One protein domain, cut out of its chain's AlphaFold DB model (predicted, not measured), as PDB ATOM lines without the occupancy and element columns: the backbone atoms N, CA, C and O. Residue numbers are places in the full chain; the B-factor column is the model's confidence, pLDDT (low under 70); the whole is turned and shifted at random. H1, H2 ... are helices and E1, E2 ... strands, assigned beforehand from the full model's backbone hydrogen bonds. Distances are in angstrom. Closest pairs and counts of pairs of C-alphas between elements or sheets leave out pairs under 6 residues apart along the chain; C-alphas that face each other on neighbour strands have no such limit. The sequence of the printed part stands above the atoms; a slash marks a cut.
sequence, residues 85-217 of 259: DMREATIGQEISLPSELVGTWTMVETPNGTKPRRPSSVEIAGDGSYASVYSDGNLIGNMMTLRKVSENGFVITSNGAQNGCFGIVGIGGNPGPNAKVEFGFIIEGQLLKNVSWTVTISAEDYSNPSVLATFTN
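This is residues 85 to 217 of the 259 residues of an uncharacterized protein of Streptococcus suis (UniProt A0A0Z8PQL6). You are looking at one antiparallel sheet of ten strands, curled like part of a barrel and left open, with its edge strands E1 and E5 apart. The two longest strands, E8 and E9, form a long hairpin in the wall, and a short helix, H1, only grazes the sheet. The printed part has 133 residues, with H1 followed by E1 to E10; the sheet's order is E1 E6 E7 E8 E9 E10 E2 E3 E4 E5. The class is mostly strand, though under half of the residues are in named elements. The whole is compact, with a radius of gyration of the C-alphas of 14.2 A, and rounded, spanning 38 by 34 by 27 A.

Find C-alpha 85 at (342.384, 545.404, 394.026), where H1, residues 85 to 88, begins. Next come E1, residues 94 to 96, E2, 103 to 107, and E3, 121 to 124. E4, residues 129 to 134, is 16.3 A long, and E5, 137 to 142, is 16.6 A. E6, residues 145 to 148, and E7, 153 to 156, follow. E8 runs from C-alpha 179 at (334.865, 573.419, 395.376) to residue 188, 26.6 A. E9, residues 191 to 200, is 27.4 A long. E10, residues 210 to 216, covers 18.0 A and ends at C-alpha 216, (327.160, 547.268, 380.975).

Start at H1, which only grazes the sheet with residues 85 to 87; the closest C-alphas of H1 and E1 are those of Asp 85 and Ile 95, 7.1 A apart. H1 is too short for an O i to N i+4 pair, and its one O i to N i+3 pair is not within range. At edge strand E1, N 95 and O 146 of E6 are 2.8 A apart. E2 to E5 form a meander, each strand the antiparallel neighbour of the one before: look at N 105 and O 122, 2.8 A, N 123 and O 131, 2.8 A, and N 132 and O 139, 2.8 A. E5 runs on into E6 at 73 degrees. E6 to E10 form a second meander, with N 147 and O 155 at 2.8 A, N 154 and O 185 at 2.9 A, N 197 and O 182 at 2.8 A, and N 194 and O 213 at 2.8 A. E8 bends by 53 degrees at residue 183. E10, of one meander, and E2, of the other, are antiparallel neighbours, with N 106 and O 216 at 2.8 A.

The two C-alphas farthest apart are those of Glu 88 and Lys 115, 39.5 A. The printed part has no cut. The long links are E2 to E3, 13 residues, and E7 to E8, 22 residues. The mean pLDDT of the printed part is 80.3; look for values under 70 at residues 109 to 117, 136, 159 to 165 and 167 to 175.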
ATOM      1  N   ASP A  85     341.620 544.188 393.736       90.38
ATOM      2  CA  ASP A  85     342.384 545.404 394.026       90.38
ATOM      3  C   ASP A  85     341.483 546.587 394.407       90.38
ATOM      4  O   ASP A  85     341.815 547.382 395.284       90.38
ATOM      5  N   MET A  86     340.298 546.682 393.800       92.62
ATOM      6  CA  MET A  86     339.309 547.716 394.118       92.62
ATOM      7  C   MET A  86     338.639 547.464 395.468       92.62
ATOM      8  O   MET A  86     338.398 548.396 396.240       92.62
ATOM      9  N   ARG A  87     338.327 546.201 395.761       90.81
ATOM     10  CA  ARG A  87     337.686 545.785 397.009       90.81
ATOM     11  C   ARG A  87     338.620 545.958 398.205       90.81
ATOM     12  O   ARG A  87     338.206 546.528 399.208       90.81
ATOM     13  N   GLU A  88     339.865 545.507 398.083       92.06
ATOM     14  CA  GLU A  88     340.865 545.515 399.159       92.06
ATOM     15  C   GLU A  88     341.501 546.894 399.386       92.06
ATOM     16  O   GLU A  88     342.061 547.146 400.455       92.06
ATOM     17  N   ALA A  89     341.381 547.814 398.424       94.00
ATOM     18  CA  ALA A  89     341.820 549.189 398.603       94.00
ATOM     19  C   ALA A  89     341.080 549.892 399.752       94.00
ATOM     20  O   ALA A  89     339.863 549.760 399.934       94.00
ATOM     21  N   THR A  90     341.827 550.710 400.489       95.19
ATOM     22  CA  THR A  90     341.291 551.610 401.518       95.19
ATOM     23  C   THR A  90     340.799 552.919 400.895       95.19
ATOM     24  O   THR A  90     341.294 553.351 399.855       95.19
ATOM     25  N   ILE A  91     339.805 553.577 401.504       93.31
ATOM     26  CA  ILE A  91     339.348 554.895 401.031       93.31
ATOM     27  C   ILE A  91     340.528 555.880 401.073       93.31
ATOM     28  O   ILE A  91     341.208 556.006 402.088       93.31
ATOM     29  N   GLY A  92     340.761 556.576 399.961       90.44
ATOM     30  CA  GLY A  92     341.893 557.476 399.742       90.44
ATOM     31  C   GLY A  92     343.095 556.824 399.053       90.44
ATOM     32  O   GLY A  92     343.939 557.552 398.537       90.44
ATOM     33  N   GLN A  93     343.165 555.492 398.991       94.44
ATOM     34  CA  GLN A  93     344.245 554.777 398.315       94.44
ATOM     35  C   GLN A  93     344.125 554.893 396.793       94.44
ATOM     36  O   GLN A  93     343.033 554.751 396.234       94.44
ATOM     37  N   GLU A  94     345.263 555.112 396.135       94.06
ATOM     38  CA  GLU A  94     345.392 554.975 394.686       94.06
ATOM     39  C   GLU A  94     345.766 553.540 394.308       94.06
ATOM     40  O   GLU A  94     346.634 552.922 394.926       94.06
ATOM     41  N   ILE A  95     345.106 553.026 393.278       93.94
ATOM     42  CA  ILE A  95     345.340 551.713 392.680       93.94
ATOM     43  C   ILE A  95     345.495 551.852 391.169       93.94
ATOM     44  O   ILE A  95     345.028 552.823 390.569       93.94
ATOM     45  N   SER A  96     346.135 550.869 390.544       93.25
ATOM     46  CA  SER A  96     346.141 550.743 389.088       93.25
ATOM     47  C   SER A  96     344.783 550.266 388.571       93.25
ATOM     48  O   SER A  96     344.018 549.647 389.309       93.25
ATOM     49  N   LEU A  97     344.491 550.550 387.299       91.69
ATOM     50  CA  LEU A  97     343.304 550.033 386.624       91.69
ATOM     51  C   LEU A  97     343.296 548.492 386.647       91.69
ATOM     52  O   LEU A  97     344.206 547.882 386.080       91.69
ATOM     53  N   PRO A  98     342.272 547.849 387.234       92.31
ATOM     54  CA  PRO A  98     342.140 546.401 387.178       92.31
ATOM     55  C   PRO A  98     341.870 545.921 385.756       92.31
ATOM     56  O   PRO A  98     341.059 546.499 385.025       92.31
ATOM     57  N   SER A  99     342.510 544.815 385.388       91.00
ATOM     58  CA  SER A  99     342.374 544.199 384.064       91.00
ATOM     59  C   SER A  99     340.942 543.770 383.736       91.00
ATOM     60  O   SER A  99     340.554 543.726 382.574       91.00
ATOM     61  N   GLU A 100     340.133 543.499 384.756       92.00
ATOM     62  CA  GLU A 100     338.742 543.082 384.645       92.00
ATOM     63  C   GLU A 100     337.851 544.191 384.077       92.00
ATOM     64  O   GLU A 100     336.831 543.890 383.468       92.00
ATOM     65  N   LEU A 101     338.228 545.467 384.229       91.50
ATOM     66  CA  LEU A 101     337.476 546.586 383.652       91.50
ATOM     67  C   LEU A 101     337.747 546.787 382.153       91.50
ATOM     68  O   LEU A 101     337.016 547.537 381.502       91.50
ATOM     69  N   VAL A 102     338.766 546.125 381.594       91.94
ATOM     70  CA  VAL A 102     339.128 546.217 380.174       91.94
ATOM     71  C   VAL A 102     338.029 545.601 379.310       91.94
ATOM     72  O   VAL A 102     337.543 544.499 379.566       91.94
ATOM     73  N   GLY A 103     337.653 546.306 378.248       91.19
ATOM     74  CA  GLY A 103     336.645 545.862 377.296       91.19
ATOM     75  C   GLY A 103     335.680 546.966 376.887       91.19
ATOM     76  O   GLY A 103     335.869 548.147 377.183       91.19
ATOM     77  N   THR A 104     334.631 546.556 376.179       91.25
ATOM     78  CA  THR A 104     333.593 547.453 375.675       91.25
ATOM     79  C   THR A 104     332.408 547.471 376.627       91.25
ATOM     80  O   THR A 104     331.754 546.456 376.857       91.25
ATOM     81  N   TRP A 105     332.117 548.657 377.146       90.88
ATOM     82  CA  TRP A 105     330.986 548.945 378.011       90.88
ATOM     83  C   TRP A 105     329.911 549.677 377.206       90.88
ATOM     84  O   TRP A 105     330.121 550.797 376.749       90.88
ATOM     85  N   THR A 106     328.754 549.054 377.005       88.56
ATOM     86  CA  THR A 106     327.648 549.593 376.200       88.56
ATOM     87  C   THR A 106     326.650 550.331 377.082       88.56
ATOM     88  O   THR A 106     326.327 549.866 378.174       88.56
ATOM     89  N   MET A 107     326.150 551.483 376.627       85.75
ATOM     90  CA  MET A 107     325.173 552.268 377.385       85.75
ATOM     91  C   MET A 107     323.861 551.483 377.559       85.75
ATOM     92  O   MET A 107     323.303 550.978 376.588       85.75
ATOM     93  N   VAL A 108     323.374 551.380 378.801       80.06
ATOM     94  CA  VAL A 108     322.172 550.595 379.159       80.06
ATOM     95  C   VAL A 108     320.881 551.366 378.895       80.06
ATOM     96  O   VAL A 108     319.849 550.784 378.573       80.06
ATOM     97  N   GLU A 109     320.915 552.687 379.050       69.19
ATOM     98  CA  GLU A 109     319.734 553.525 378.868       69.19
ATOM     99  C   GLU A 109     319.475 553.758 377.372       69.19
ATOM    100  O   GLU A 109     320.318 554.321 376.672       69.19
ATOM    101  N   THR A 110     318.280 553.412 376.881       50.12
ATOM    102  CA  THR A 110     317.751 554.045 375.663       50.12
ATOM    103  C   THR A 110     317.698 555.554 375.894       50.12
ATOM    104  O   THR A 110     317.333 555.969 376.999       50.12
ATOM    105  N   PRO A 111     318.053 556.391 374.901       45.47
ATOM    106  CA  PRO A 111     318.130 557.838 375.059       45.47
ATOM    107  C   PRO A 111     316.737 558.419 375.336       45.47
ATOM    108  O   PRO A 111     316.043 558.892 374.440       45.47
ATOM    109  N   ASN A 112     316.320 558.404 376.600       37.09
ATOM    110  CA  ASN A 112     315.085 559.016 377.052       37.09
ATOM    111  C   ASN A 112     315.304 560.528 377.145       37.09
ATOM    112  O   ASN A 112     315.610 561.084 378.194       37.09
ATOM    113  N   GLY A 113     315.172 561.171 375.982       36.88
ATOM    114  CA  GLY A 113     314.596 562.502 375.825       36.88
ATOM    115  C   GLY A 113     315.178 563.624 376.685       36.88
ATOM    116  O   GLY A 113     314.531 564.080 377.618       36.88
ATOM    117  N   THR A 114     316.340 564.159 376.300       31.42
ATOM    118  CA  THR A 114     316.513 565.580 375.912       31.42
ATOM    119  C   THR A 114     317.966 565.851 375.480       31.42
ATOM    120  O   THR A 114     318.836 566.101 376.303       31.42
ATOM    121  N   LYS A 115     318.185 565.909 374.154       35.78
ATOM    122  CA  LYS A 115     319.364 566.476 373.453       35.78
ATOM    123  C   LYS A 115     320.723 565.730 373.579       35.78
ATOM    124  O   LYS A 115     320.945 564.969 374.511       35.78
ATOM    125  N   PRO A 116     321.612 565.884 372.571       44.94
ATOM    126  CA  PRO A 116     322.768 565.014 372.334       44.94
ATOM    127  C   PRO A 116     323.877 565.321 373.341       44.94
ATOM    128  O   PRO A 116     324.091 566.505 373.589       44.94
ATOM    129  N   ARG A 117     324.549 564.296 373.906       63.47
ATOM    130  CA  ARG A 117     325.836 564.386 374.660       63.47
ATOM    131  C   ARG A 117     326.211 563.155 375.507       63.47
ATOM    132  O   ARG A 117     327.101 563.265 376.343       63.47
ATOM    133  N   ARG A 118     325.597 561.984 375.308       71.00
ATOM    134  CA  ARG A 118     326.030 560.741 375.978       71.00
ATOM    135  C   ARG A 118     326.704 559.794 374.984       71.00
ATOM    136  O   ARG A 118     326.223 559.719 373.851       71.00
ATOM    137  N   PRO A 119     327.789 559.109 375.377       78.06
ATOM    138  CA  PRO A 119     328.454 558.166 374.494       78.06
ATOM    139  C   PRO A 119     327.611 556.890 374.363       78.06
ATOM    140  O   PRO A 119     326.969 556.463 375.323       78.06
ATOM    141  N   SER A 120     327.610 556.269 373.185       79.81
ATOM    142  CA  SER A 120     326.946 554.978 372.953       79.81
ATOM    143  C   SER A 120     327.647 553.833 373.683       79.81
ATOM    144  O   SER A 120     327.017 552.858 374.095       79.81
ATOM    145  N   SER A 121     328.960 553.957 373.848       86.12
ATOM    146  CA  SER A 121     329.807 552.993 374.534       86.12
ATOM    147  C   SER A 121     331.067 553.662 375.071       86.12
ATOM    148  O   SER A 121     331.437 554.764 374.657       86.12
ATOM    149  N   VAL A 122     331.739 552.977 375.988       88.69
ATOM    150  CA  VAL A 122     333.108 553.283 376.385       88.69
ATOM    151  C   VAL A 122     333.966 552.045 376.196       88.69
ATOM    152  O   VAL A 122     333.650 550.971 376.698       88.69
ATOM    153  N   GLU A 123     335.051 552.199 375.458       90.56
ATOM    154  CA  GLU A 123     336.072 551.179 375.266       90.56
ATOM    155  C   GLU A 123     337.223 551.479 376.214       90.56
ATOM    156  O   GLU A 123     337.773 552.577 376.172       90.56
ATOM    157  N   ILE A 124     337.564 550.531 377.083       91.12
ATOM    158  CA  ILE A 124     338.683 550.634 378.022       91.12
ATOM    159  C   ILE A 124     339.750 549.638 377.577       91.12
ATOM    160  O   ILE A 124     339.472 548.443 377.481       91.12
ATOM    161  N   ALA A 125     340.960 550.120 377.308       89.75
ATOM    162  CA  ALA A 125     342.098 549.306 376.902       89.75
ATOM    163  C   ALA A 125     342.989 548.930 378.097       89.75
ATOM    164  O   ALA A 125     342.973 549.571 379.148       89.75
ATOM    165  N   GLY A 126     343.806 547.885 377.926       87.44
ATOM    166  CA  GLY A 126     344.699 547.379 378.978       87.44
ATOM    167  C   GLY A 126     345.844 548.321 379.365       87.44
ATOM    168  O   GLY A 126     346.432 548.154 380.426       87.44
ATOM    169  N   ASP A 127     346.146 549.323 378.539       86.50
ATOM    170  CA  ASP A 127     347.084 550.411 378.851       86.50
ATOM    171  C   ASP A 127     346.395 551.616 379.524       86.50
ATOM    172  O   ASP A 127     346.953 552.716 379.597       86.50
ATOM    173  N   GLY A 128     345.149 551.421 379.966       85.31
ATOM    174  CA  GLY A 128     344.309 552.413 380.621       85.31
ATOM    175  C   GLY A 128     343.846 553.547 379.719       85.31
ATOM    176  O   GLY A 128     343.174 554.454 380.213       85.31
ATOM    177  N   SER A 129     344.164 553.535 378.420       87.56
ATOM    178  CA  SER A 129     343.486 554.415 377.474       87.56
ATOM    179  C   SER A 129     342.007 554.040 377.388       87.56
ATOM    180  O   SER A 129     341.630 552.875 377.517       87.56
ATOM    181  N   TYR A 130     341.147 555.039 377.214       87.44
ATOM    182  CA  TYR A 130     339.739 554.795 376.938       87.44
ATOM    183  C   TYR A 130     339.242 555.675 375.798       87.44
ATOM    184  O   TYR A 130     339.721 556.797 375.611       87.44
ATOM    185  N   ALA A 131     338.251 555.172 375.069       86.56
ATOM    186  CA  ALA A 131     337.524 555.899 374.044       86.56
ATOM    187  C   ALA A 131     336.027 555.847 374.350       86.56
ATOM    188  O   ALA A 131     335.411 554.786 374.358       86.56
ATOM    189  N   SER A 132     335.427 557.003 374.604       84.12
ATOM    190  CA  SER A 132     333.977 557.127 374.695       84.12
ATOM    191  C   SER A 132     333.428 557.486 373.328       84.12
ATOM    192  O   SER A 132     333.793 558.514 372.753       84.12
ATOM    193  N   VAL A 133     332.590 556.607 372.798       82.69
ATOM    194  CA  VAL A 133     332.168 556.624 371.401       82.69
ATOM    195  C   VAL A 133     330.937 557.504 371.249       82.69
ATOM    196  O   VAL A 133     329.907 557.255 371.876       82.69
ATOM    197  N   TYR A 134     331.037 558.527 370.406       77.94
ATOM    198  CA  TYR A 134     329.908 559.358 370.004       77.94
ATOM    199  C   TYR A 134     329.691 559.288 368.501       77.94
ATOM    200  O   TYR A 134     330.606 559.049 367.718       77.94
ATOM    201  N   SER A 135     328.468 559.617 368.090       73.50
ATOM    202  CA  SER A 135     328.080 559.743 366.680       73.50
ATOM    203  C   SER A 135     328.882 560.777 365.866       73.50
ATOM    204  O   SER A 135     328.744 560.820 364.649       73.50
ATOM    205  N   ASP A 136     329.643 561.661 366.512       69.31
ATOM    206  CA  ASP A 136     330.466 562.710 365.894       69.31
ATOM    207  C   ASP A 136     331.952 562.638 366.258       69.31
ATOM    208  O   ASP A 136     332.700 563.579 365.990       69.31
ATOM    209  N   GLY A 137     332.391 561.510 366.812       70.19
ATOM    210  CA  GLY A 137     333.795 561.247 367.102       70.19
ATOM    211  C   GLY A 137     334.027 560.771 368.527       70.19
ATOM    212  O   GLY A 137     333.188 560.909 369.411       70.19
ATOM    213  N   ASN A 138     335.198 560.197 368.760       78.88
ATOM    214  CA  ASN A 138     335.508 559.601 370.052       78.88
ATOM    215  C   ASN A 138     336.136 560.632 370.990       78.88
ATOM    216  O   ASN A 138     337.033 561.385 370.602       78.88
ATOM    217  N   LEU A 139     335.710 560.618 372.253       78.44
ATOM    218  CA  LEU A 139     336.442 561.277 373.325       78.44
ATOM    219  C   LEU A 139     337.470 560.307 373.886       78.44
ATOM    220  O   LEU A 139     337.106 559.273 374.440       78.44
ATOM    221  N   ILE A 140     338.743 560.663 373.760       81.38
ATOM    222  CA  ILE A 140     339.852 559.833 374.224       81.38
ATOM    223  C   ILE A 140     340.372 560.372 375.555       81.38
ATOM    224  O   ILE A 140     340.544 561.583 375.728       81.38
ATOM    225  N   GLY A 141     340.653 559.471 376.489       81.50
ATOM    226  CA  GLY A 141     341.301 559.793 377.753       81.50
ATOM    227  C   GLY A 141     342.136 558.637 378.289       81.50
ATOM    228  O   GLY A 141     342.407 557.663 377.587       81.50
ATOM    229  N   ASN A 142     342.572 558.768 379.539       84.75
ATOM    230  CA  ASN A 142     343.333 557.743 380.244       84.75
ATOM    231  C   ASN A 142     342.813 557.591 381.681       84.75
ATOM    232  O   ASN A 142     342.359 558.569 382.278       84.75
ATOM    233  N   MET A 143     342.860 556.369 382.207       85.38
ATOM    234  CA  MET A 143     342.407 555.995 383.547       85.38
ATOM    235  C   MET A 143     343.304 554.945 384.219       85.38
ATOM    236  O   MET A 143     342.823 554.097 384.964       85.38
ATOM    237  N   MET A 144     344.610 554.981 383.954       85.88
ATOM    238  CA  MET A 144     345.591 554.046 384.522       85.88
ATOM    239  C   MET A 144     345.606 553.966 386.052       85.88
ATOM    240  O   MET A 144     346.039 552.958 386.606       85.88
ATOM    241  N   THR A 145     345.171 555.025 386.728       89.25
ATOM    242  CA  THR A 145     345.173 555.176 388.180       89.25
ATOM    243  C   THR A 145     343.810 555.637 388.670       89.25
ATOM    244  O   THR A 145     343.199 556.571 388.134       89.25
ATOM    245  N   LEU A 146     343.349 554.974 389.722       92.25
ATOM    246  CA  LEU A 146     342.051 555.173 390.343       92.25
ATOM    247  C   LEU A 146     342.252 555.413 391.833       92.25
ATOM    248  O   LEU A 146     342.959 554.654 392.488       92.25
ATOM    249  N   ARG A 147     341.593 556.422 392.398       93.62
ATOM    250  CA  ARG A 147     341.547 556.649 393.846       93.62
ATOM    251  C   ARG A 147     340.206 556.193 394.394       93.62
ATOM    252  O   ARG A 147     339.169 556.685 393.947       93.62
ATOM    253  N   LYS A 148     340.209 555.300 395.384       95.12
ATOM    254  CA  LYS A 148     338.973 554.867 396.051       95.12
ATOM    255  C   LYS A 148     338.411 556.004 396.900       95.12
ATOM    256  O   LYS A 148     339.132 556.590 397.706       95.12
ATOM    257  N   VAL A 149     337.132 556.323 396.732       93.69
ATOM    258  CA  VAL A 149     336.464 557.432 397.443       93.69
ATOM    259  C   VAL A 149     335.221 557.003 398.220       93.69
ATOM    260  O   VAL A 149     334.782 557.709 399.122       93.69
ATOM    261  N   SER A 150     334.683 555.827 397.913       91.31
ATOM    262  CA  SER A 150     333.640 555.147 398.682       91.31
ATOM    263  C   SER A 150     333.784 553.633 398.495       91.31
ATOM    264  O   SER A 150     334.712 553.189 397.822       91.31
ATOM    265  N   GLU A 151     332.889 552.833 399.078       89.31
ATOM    266  CA  GLU A 151     332.939 551.363 398.979       89.31
ATOM    267  C   GLU A 151     333.067 550.878 397.523       89.31
ATOM    268  O   GLU A 151     333.934 550.061 397.214       89.31
ATOM    269  N   ASN A 152     332.284 551.480 396.622       91.44
ATOM    270  CA  ASN A 152     332.214 551.108 395.208       91.44
ATOM    271  C   ASN A 152     332.620 552.238 394.245       91.44
ATOM    272  O   ASN A 152     332.485 552.078 393.032       91.44
ATOM    273  N   GLY A 153     333.041 553.396 394.766       93.19
ATOM    274  CA  GLY A 153     333.287 554.612 393.989       93.19
ATOM    275  C   GLY A 153     334.765 554.939 393.838       93.19
ATOM    276  O   GLY A 153     335.523 554.915 394.813       93.19
ATOM    277  N   PHE A 154     335.155 555.293 392.614       93.75
ATOM    278  CA  PHE A 154     336.541 555.529 392.225       93.75
ATOM    279  C   PHE A 154     336.653 556.803 391.389       93.75
ATOM    280  O   PHE A 154     335.951 556.959 390.391       93.75
ATOM    281  N   VAL A 155     337.551 557.703 391.792       91.50
ATOM    282  CA  VAL A 155     337.932 558.897 391.025       91.50
ATOM    283  C   VAL A 155     339.103 558.544 390.121       91.50
ATOM    284  O   VAL A 155     340.057 557.907 390.561       91.50
ATOM    285  N   ILE A 156     339.059 558.981 388.866       89.38
ATOM    286  CA  ILE A 156     340.170 558.790 387.929       89.38
ATOM    287  C   ILE A 156     341.227 559.859 388.205       89.38
ATOM    288  O   ILE A 156     340.931 561.051 388.119       89.38
ATOM    289  N   THR A 157     342.454 559.447 388.529       84.31
ATOM    290  CA  THR A 157     343.548 560.375 388.884       84.31
ATOM    291  C   THR A 157     344.622 560.505 387.809       84.31
ATOM    292  O   THR A 157     345.542 561.309 387.942       84.31
ATOM    293  N   SER A 158     344.511 559.749 386.716       74.81
ATOM    294  CA  SER A 158     345.485 559.790 385.626       74.81
ATOM    295  C   SER A 158     345.460 561.118 384.874       74.81
ATOM    296  O   SER A 158     344.400 561.657 384.549       74.81
ATOM    297  N   ASN A 159     346.648 561.620 384.541       63.19
ATOM    298  CA  ASN A 159     346.805 562.831 383.742       63.19
ATOM    299  C   ASN A 159     346.396 562.571 382.283       63.19
ATOM    300  O   ASN A 159     346.905 561.648 381.647       63.19
ATOM    301  N   GLY A 160     345.523 563.411 381.722       56.81
ATOM    302  CA  GLY A 160     345.113 563.317 380.320       56.81
ATOM    303  C   GLY A 160     344.453 564.599 379.814       56.81
ATOM    304  O   GLY A 160     344.003 565.429 380.597       56.81
ATOM    305  N   ALA A 161     344.358 564.771 378.493       45.62
ATOM    306  CA  ALA A 161     343.855 566.006 377.872       45.62
ATOM    307  C   ALA A 161     342.432 566.422 378.316       45.62
ATOM    308  O   ALA A 161     342.064 567.584 378.164       45.62
ATOM    309  N   GLN A 162     341.646 565.495 378.881       56.31
ATOM    310  CA  GLN A 162     340.294 565.728 379.405       56.31
ATOM    311  C   GLN A 162     340.126 565.280 380.868       56.31
ATOM    312  O   GLN A 162     339.053 564.811 381.231       56.31
ATOM    313  N   ASN A 163     341.200 565.371 381.671       52.94
ATOM    314  CA  ASN A 163     341.274 565.112 383.123       52.94
ATOM    315  C   ASN A 163     339.996 564.526 383.750       52.94
ATOM    316  O   ASN A 163     339.116 565.250 384.212       52.94
ATOM    317  N   GLY A 164     339.915 563.198 383.769       54.75
ATOM    318  CA  GLY A 164     338.916 562.471 384.546       54.75
ATOM    319  C   GLY A 164     337.504 562.409 383.965       54.75
ATOM    320  O   GLY A 164     336.763 561.552 384.421       54.75
ATOM    321  N   CYS A 165     337.124 563.196 382.949       61.44
ATOM    322  CA  CYS A 165     335.729 563.315 382.476       61.44
ATOM    323  C   CYS A 165     335.048 562.007 382.026       61.44
ATOM    324  O   CYS A 165     333.854 562.031 381.734       61.44
ATOM    325  N   PHE A 166     335.803 560.904 381.931       71.88
ATOM    326  CA  PHE A 166     335.371 559.550 381.576       71.88
ATOM    327  C   PHE A 166     334.254 559.540 380.540       71.88
ATOM    328  O   PHE A 166     333.159 559.015 380.734       71.88
ATOM    329  N   GLY A 167     334.552 560.219 379.438       58.91
ATOM    330  CA  GLY A 167     333.690 560.245 378.285       58.91
ATOM    331  C   GLY A 167     332.858 561.478 378.085       58.91
ATOM    332  O   GLY A 167     332.384 561.603 376.973       58.91
ATOM    333  N   ILE A 168     332.685 562.404 379.030       60.75
ATOM    334  CA  ILE A 168     331.696 563.485 378.861       60.75
ATOM    335  C   ILE A 168     332.309 564.856 378.565       60.75
ATOM    336  O   ILE A 168     333.151 565.369 379.295       60.75
ATOM    337  N   VAL A 169     331.796 565.491 377.506       51.34
ATOM    338  CA  VAL A 169     332.107 566.875 377.124       51.34
ATOM    339  C   VAL A 169     331.041 567.825 377.663       51.34
ATOM    340  O   VAL A 169     329.844 567.649 377.428       51.34
ATOM    341  N   GLY A 170     331.471 568.919 378.293       47.44
ATOM    342  CA  GLY A 170     330.617 570.096 378.468       47.44
ATOM    343  C   GLY A 170     329.752 570.130 379.728       47.44
ATOM    344  O   GLY A 170     328.807 570.920 379.760       47.44
ATOM    345  N   ILE A 171     330.093 569.370 380.775       53.00
ATOM    346  CA  ILE A 171     329.643 569.668 382.149       53.00
ATOM    347  C   ILE A 171     330.516 570.814 382.675       53.00
ATOM    348  O   ILE A 171     331.371 570.667 383.541       53.00
ATOM    349  N   GLY A 172     330.364 571.968 382.028       45.66
ATOM    350  CA  GLY A 172     330.985 573.217 382.423       45.66
ATOM    351  C   GLY A 172     330.088 573.902 383.438       45.66
ATOM    352  O   GLY A 172     329.050 574.453 383.082       45.66
ATOM    353  N   GLY A 173     330.498 573.873 384.698       50.59
ATOM    354  CA  GLY A 173     329.992 574.742 385.750       50.59
ATOM    355  C   GLY A 173     331.189 575.271 386.522       50.59
ATOM    356  O   GLY A 173     332.155 574.542 386.710       50.59
ATOM    357  N   ASN A 174     331.163 576.537 386.933       61.00
ATOM    358  CA  ASN A 174     332.137 577.026 387.902       61.00
ATOM    359  C   ASN A 174     331.702 576.490 389.277       61.00
ATOM    360  O   ASN A 174     330.686 576.974 389.781       61.00
ATOM    361  N   PRO A 175     332.405 575.511 389.883       68.44
ATOM    362  CA  PRO A 175     332.029 574.980 391.195       68.44
ATOM    363  C   PRO A 175     332.159 576.033 392.311       68.44
ATOM    364  O   PRO A 175     331.686 575.820 393.425       68.44
ATOM    365  N   GLY A 176     332.745 577.197 392.016       70.00
ATOM    366  CA  GLY A 176     333.057 578.235 392.987       70.00
ATOM    367  C   GLY A 176     334.476 578.069 393.540       70.00
ATOM    368  O   GLY A 176     335.136 577.068 393.280       70.00
ATOM    369  N   PRO A 177     334.979 579.052 394.303       79.94
ATOM    370  CA  PRO A 177     336.388 579.104 394.706       79.94
ATOM    371  C   PRO A 177     336.814 577.995 395.682       79.94
ATOM    372  O   PRO A 177     338.002 577.717 395.792       79.94
ATOM    373  N   ASN A 178     335.862 577.364 396.380       88.12
ATOM    374  CA  ASN A 178     336.131 576.383 397.439       88.12
ATOM    375  C   ASN A 178     335.687 574.964 397.076       88.12
ATOM    376  O   ASN A 178     335.671 574.090 397.942       88.12
ATOM    377  N   ALA A 179     335.298 574.728 395.825       84.56
ATOM    378  CA  ALA A 179     334.865 573.419 395.376       84.56
ATOM    379  C   ALA A 179     335.567 573.030 394.080       84.56
ATOM    380  O   ALA A 179     335.995 573.873 393.292       84.56
ATOM    381  N   LYS A 180     335.681 571.727 393.870       82.19
ATOM    382  CA  LYS A 180     336.190 571.125 392.640       82.19
ATOM    383  C   LYS A 180     335.199 570.077 392.158       82.19
ATOM    384  O   LYS A 180     334.476 569.487 392.960       82.19
ATOM    385  N   VAL A 181     335.171 569.866 390.848       82.75
ATOM    386  CA  VAL A 181     334.458 568.737 390.251       82.75
ATOM    387  C   VAL A 181     335.478 567.641 389.991       82.75
ATOM    388  O   VAL A 181     336.474 567.878 389.311       82.75
ATOM    389  N   GLU A 182     335.238 566.464 390.550       85.06
ATOM    390  CA  GLU A 182     336.001 565.254 390.264       85.06
ATOM    391  C   GLU A 182     335.117 564.265 389.511       85.06
ATOM    392  O   GLU A 182     333.895 564.244 389.670       85.06
ATOM    393  N   PHE A 183     335.736 563.447 388.672       86.31
ATOM    394  CA  PHE A 183     335.036 562.531 387.788       86.31
ATOM    395  C   PHE A 183     335.577 561.117 387.954       86.31
ATOM    396  O   PHE A 183     336.747 560.900 388.284       86.31
ATOM    397  N   GLY A 184     334.710 560.145 387.710       89.62
ATOM    398  CA  GLY A 184     335.075 558.745 387.789       89.62
ATOM    399  C   GLY A 184     333.876 557.845 387.570       89.62
ATOM    400  O   GLY A 184     333.031 558.112 386.704       89.62
ATOM    401  N   PHE A 185     333.813 556.765 388.338       91.56
ATOM    402  CA  PHE A 185     332.752 555.784 388.196       91.56
ATOM    403  C   PHE A 185     332.420 555.057 389.499       91.56
ATOM    404  O   PHE A 185     333.178 555.076 390.471       91.56
ATOM    405  N   ILE A 186     331.255 554.415 389.497       92.06
ATOM    406  CA  ILE A 186     330.776 553.519 390.545       92.06
ATOM    407  C   ILE A 186     330.450 552.171 389.903       92.06
ATOM    408  O   ILE A 186     329.790 552.135 388.862       92.06
ATOM    409  N   ILE A 187     330.891 551.079 390.529       90.12
ATOM    410  CA  ILE A 187     330.504 549.719 390.138       90.12
ATOM    411  C   ILE A 187     329.334 549.255 391.010       90.12
ATOM    412  O   ILE A 187     329.442 549.172 392.231       90.12
ATOM    413  N   GLU A 188     328.205 548.936 390.386       87.00
ATOM    414  CA  GLU A 188     327.035 548.369 391.060       87.00
ATOM    415  C   GLU A 188     326.606 547.087 390.350       87.00
ATOM    416  O   GLU A 188     325.966 547.116 389.298       87.00
ATOM    417  N   GLY A 189     326.981 545.940 390.918       83.81
ATOM    418  CA  GLY A 189     326.799 544.659 390.242       83.81
ATOM    419  C   GLY A 189     327.581 544.635 388.927       83.81
ATOM    420  O   GLY A 189     328.785 544.861 388.921       83.81
ATOM    421  N   GLN A 190     326.889 544.406 387.809       84.38
ATOM    422  CA  GLN A 190     327.478 544.410 386.459       84.38
ATOM    423  C   GLN A 190     327.380 545.767 385.741       84.38
ATOM    424  O   GLN A 190     327.548 545.852 384.521       84.38
ATOM    425  N   LEU A 191     327.045 546.827 386.478       89.19
ATOM    426  CA  LEU A 191     326.890 548.169 385.935       89.19
ATOM    427  C   LEU A 191     328.092 549.032 386.289       89.19
ATOM    428  O   LEU A 191     328.468 549.139 387.455       89.19
ATOM    429  N   LEU A 192     328.620 549.717 385.280       91.06
ATOM    430  CA  LEU A 192     329.574 550.800 385.444       91.06
ATOM    431  C   LEU A 192     328.819 552.113 385.259       91.06
ATOM    432  O   LEU A 192     328.391 552.460 384.157       91.06
ATOM    433  N   LYS A 193     328.635 552.851 386.350       88.44
ATOM    434  CA  LYS A 193     328.026 554.182 386.326       88.44
ATOM    435  C   LYS A 193     329.123 555.221 386.222       88.44
ATOM    436  O   LYS A 193     329.907 555.367 387.152       88.44
ATOM    437  N   ASN A 194     329.168 555.964 385.125       86.69
ATOM    438  CA  ASN A 194     329.978 557.170 385.055       86.69
ATOM    439  C   ASN A 194     329.325 558.266 385.901       86.69
ATOM    440  O   ASN A 194     328.129 558.539 385.759       86.69
ATOM    441  N   VAL A 195     330.111 558.891 386.776       85.81
ATOM    442  CA  VAL A 195     329.615 559.897 387.714       85.81
ATOM    443  C   VAL A 195     330.567 561.086 387.835       85.81
ATOM    444  O   VAL A 195     331.761 560.990 387.535       85.81
ATOM    445  N   SER A 196     330.034 562.199 388.328       86.06
ATOM    446  CA  SER A 196     330.821 563.313 388.852       86.06
ATOM    447  C   SER A 196     330.466 563.614 390.304       86.06
ATOM    448  O   SER A 196     329.343 563.378 390.756       86.06
ATOM    449  N   TRP A 197     331.426 564.181 391.027       86.38
ATOM    450  CA  TRP A 197     331.252 564.703 392.374       86.38
ATOM    451  C   TRP A 197     331.656 566.168 392.410       86.38
ATOM    452  O   TRP A 197     332.758 566.519 391.994       86.38
ATOM    453  N   THR A 198     330.793 567.014 392.959       86.25
ATOM    454  CA  THR A 198     331.167 568.374 393.351       86.25
ATOM    455  C   THR A 198     331.532 568.337 394.825       86.25
ATOM    456  O   THR A 198     330.656 568.152 395.666       86.25
ATOM    457  N   VAL A 199     332.817 568.495 395.140       84.94
ATOM    458  CA  VAL A 199     333.342 568.349 396.504       84.94
ATOM    459  C   VAL A 199     333.968 569.642 397.005       84.94
ATOM    460  O   VAL A 199     334.560 570.397 396.232       84.94
ATOM    461  N   THR A 200     333.868 569.887 398.313       88.06
ATOM    462  CA  THR A 200     334.566 570.999 398.970       88.06
ATOM    463  C   THR A 200     336.048 570.659 399.103       88.06
ATOM    464  O   THR A 200     336.407 569.572 399.553       88.06
ATOM    465  N   ILE A 201     336.923 571.585 398.720       84.38
ATOM    466  CA  ILE A 201     338.375 571.388 398.796       84.38
ATOM    467  C   ILE A 201     338.783 571.232 400.270       84.38
ATOM    468  O   ILE A 201     338.475 572.098 401.085       84.38
ATOM    469  N   SER A 202     339.526 570.169 400.602       86.19
ATOM    470  CA  SER A 202     339.947 569.813 401.978       86.19
ATOM    471  C   SER A 202     338.824 569.345 402.916       86.19
ATOM    472  O   SER A 202     339.048 569.194 404.117       86.19
ATOM    473  N   ALA A 203     337.618 569.141 402.390       89.06
ATOM    474  CA  ALA A 203     336.480 568.566 403.097       89.06
ATOM    475  C   ALA A 203     335.650 567.747 402.100       89.06
ATOM    476  O   ALA A 203     334.460 567.999 401.895       89.06
ATOM    477  N   GLU A 204     336.321 566.834 401.396       87.94
ATOM    478  CA  GLU A 204     335.705 566.086 400.311       87.94
ATOM    479  C   GLU A 204     334.635 565.111 400.824       87.94
ATOM    480  O   GLU A 204     334.911 564.236 401.643       87.94
ATOM    481  N   ASP A 205     333.418 565.239 400.293       87.62
ATOM    482  CA  ASP A 205     332.296 564.335 400.543       87.62
ATOM    483  C   ASP A 205     331.831 563.719 399.220       87.62
ATOM    484  O   ASP A 205     331.309 564.406 398.341       87.62
ATOM    485  N   TYR A 206     332.024 562.408 399.084       89.56
ATOM    486  CA  TYR A 206     331.690 561.650 397.878       89.56
ATOM    487  C   TYR A 206     330.352 560.903 397.983       89.56
ATOM    488  O   TYR A 206     330.039 560.075 397.124       89.56
ATOM    489  N   SER A 207     329.550 561.176 399.017       88.44
ATOM    490  CA  SER A 207     328.277 560.485 399.265       88.44
ATOM    491  C   SER A 207     327.174 560.809 398.249       88.44
ATOM    492  O   SER A 207     326.243 560.022 398.101       88.44
ATOM    493  N   ASN A 208     327.292 561.923 397.517       88.06
ATOM    494  CA  ASN A 208     326.273 562.415 396.584       88.06
ATOM    495  C   ASN A 208     326.805 562.523 395.136       88.06
ATOM    496  O   ASN A 208     327.019 563.633 394.639       88.06
ATOM    497  N   PRO A 209     327.051 561.395 394.442       87.94
ATOM    498  CA  PRO A 209     327.449 561.398 393.037       87.94
ATOM    499  C   PRO A 209     326.307 561.865 392.124       87.94
ATOM    500  O   PRO A 209     325.153 561.471 392.287       87.94
ATOM    501  N   SER A 210     326.643 562.632 391.090       84.06
ATOM    502  CA  SER A 210     325.761 562.869 389.944       84.06
ATOM    503  C   SER A 210     326.011 561.794 388.893       84.06
ATOM    504  O   SER A 210     327.088 561.758 388.301       84.06
ATOM    505  N   VAL A 211     325.036 560.912 388.658       85.56
ATOM    506  CA  VAL A 211     325.138 559.879 387.617       85.56
ATOM    507  C   VAL A 211     324.938 560.504 386.245       85.56
ATOM    508  O   VAL A 211     323.938 561.178 385.996       85.56
ATOM    509  N   LEU A 212     325.896 560.277 385.353       79.88
ATOM    510  CA  LEU A 212     325.931 560.908 384.040       79.88
ATOM    511  C   LEU A 212     325.561 559.931 382.920       79.88
ATOM    512  O   LEU A 212     324.828 560.302 382.000       79.88
ATOM    513  N   ALA A 213     326.045 558.691 383.020       81.19
ATOM    514  CA  ALA A 213     325.726 557.588 382.124       81.19
ATOM    515  C   ALA A 213     325.905 556.240 382.839       81.19
ATOM    516  O   ALA A 213     326.706 556.122 383.768       81.19
ATOM    517  N   THR A 214     325.182 555.223 382.375       86.62
ATOM    518  CA  THR A 214     325.250 553.856 382.906       86.62
ATOM    519  C   THR A 214     325.599 552.898 381.780       86.62
ATOM    520  O   THR A 214     324.939 552.905 380.738       86.62
ATOM    521  N   PHE A 215     326.603 552.055 382.004       87.38
ATOM    522  CA  PHE A 215     327.088 551.086 381.035       87.38
ATOM    523  C   PHE A 215     327.069 549.664 381.586       87.38
ATOM    524  O   PHE A 215     327.133 549.447 382.796       87.38
ATOM    525  N   THR A 216     327.028 548.693 380.681       89.88
ATOM    526  CA  THR A 216     327.160 547.268 380.975       89.88
ATOM    527  C   THR A 216     328.187 546.637 380.046       89.88
ATOM    528  O   THR A 216     328.334 547.057 378.899       89.88
ATOM    529  N   ASN A 217     328.896 545.626 380.532       88.69
ATOM    530  CA  ASN A 217     329.791 544.810 379.728       88.69
ATOM    531  C   ASN A 217     329.476 543.339 380.036       88.69
ATOM    532  O   ASN A 217     329.735 542.898 381.153       88.69
TER     533      ASN A 217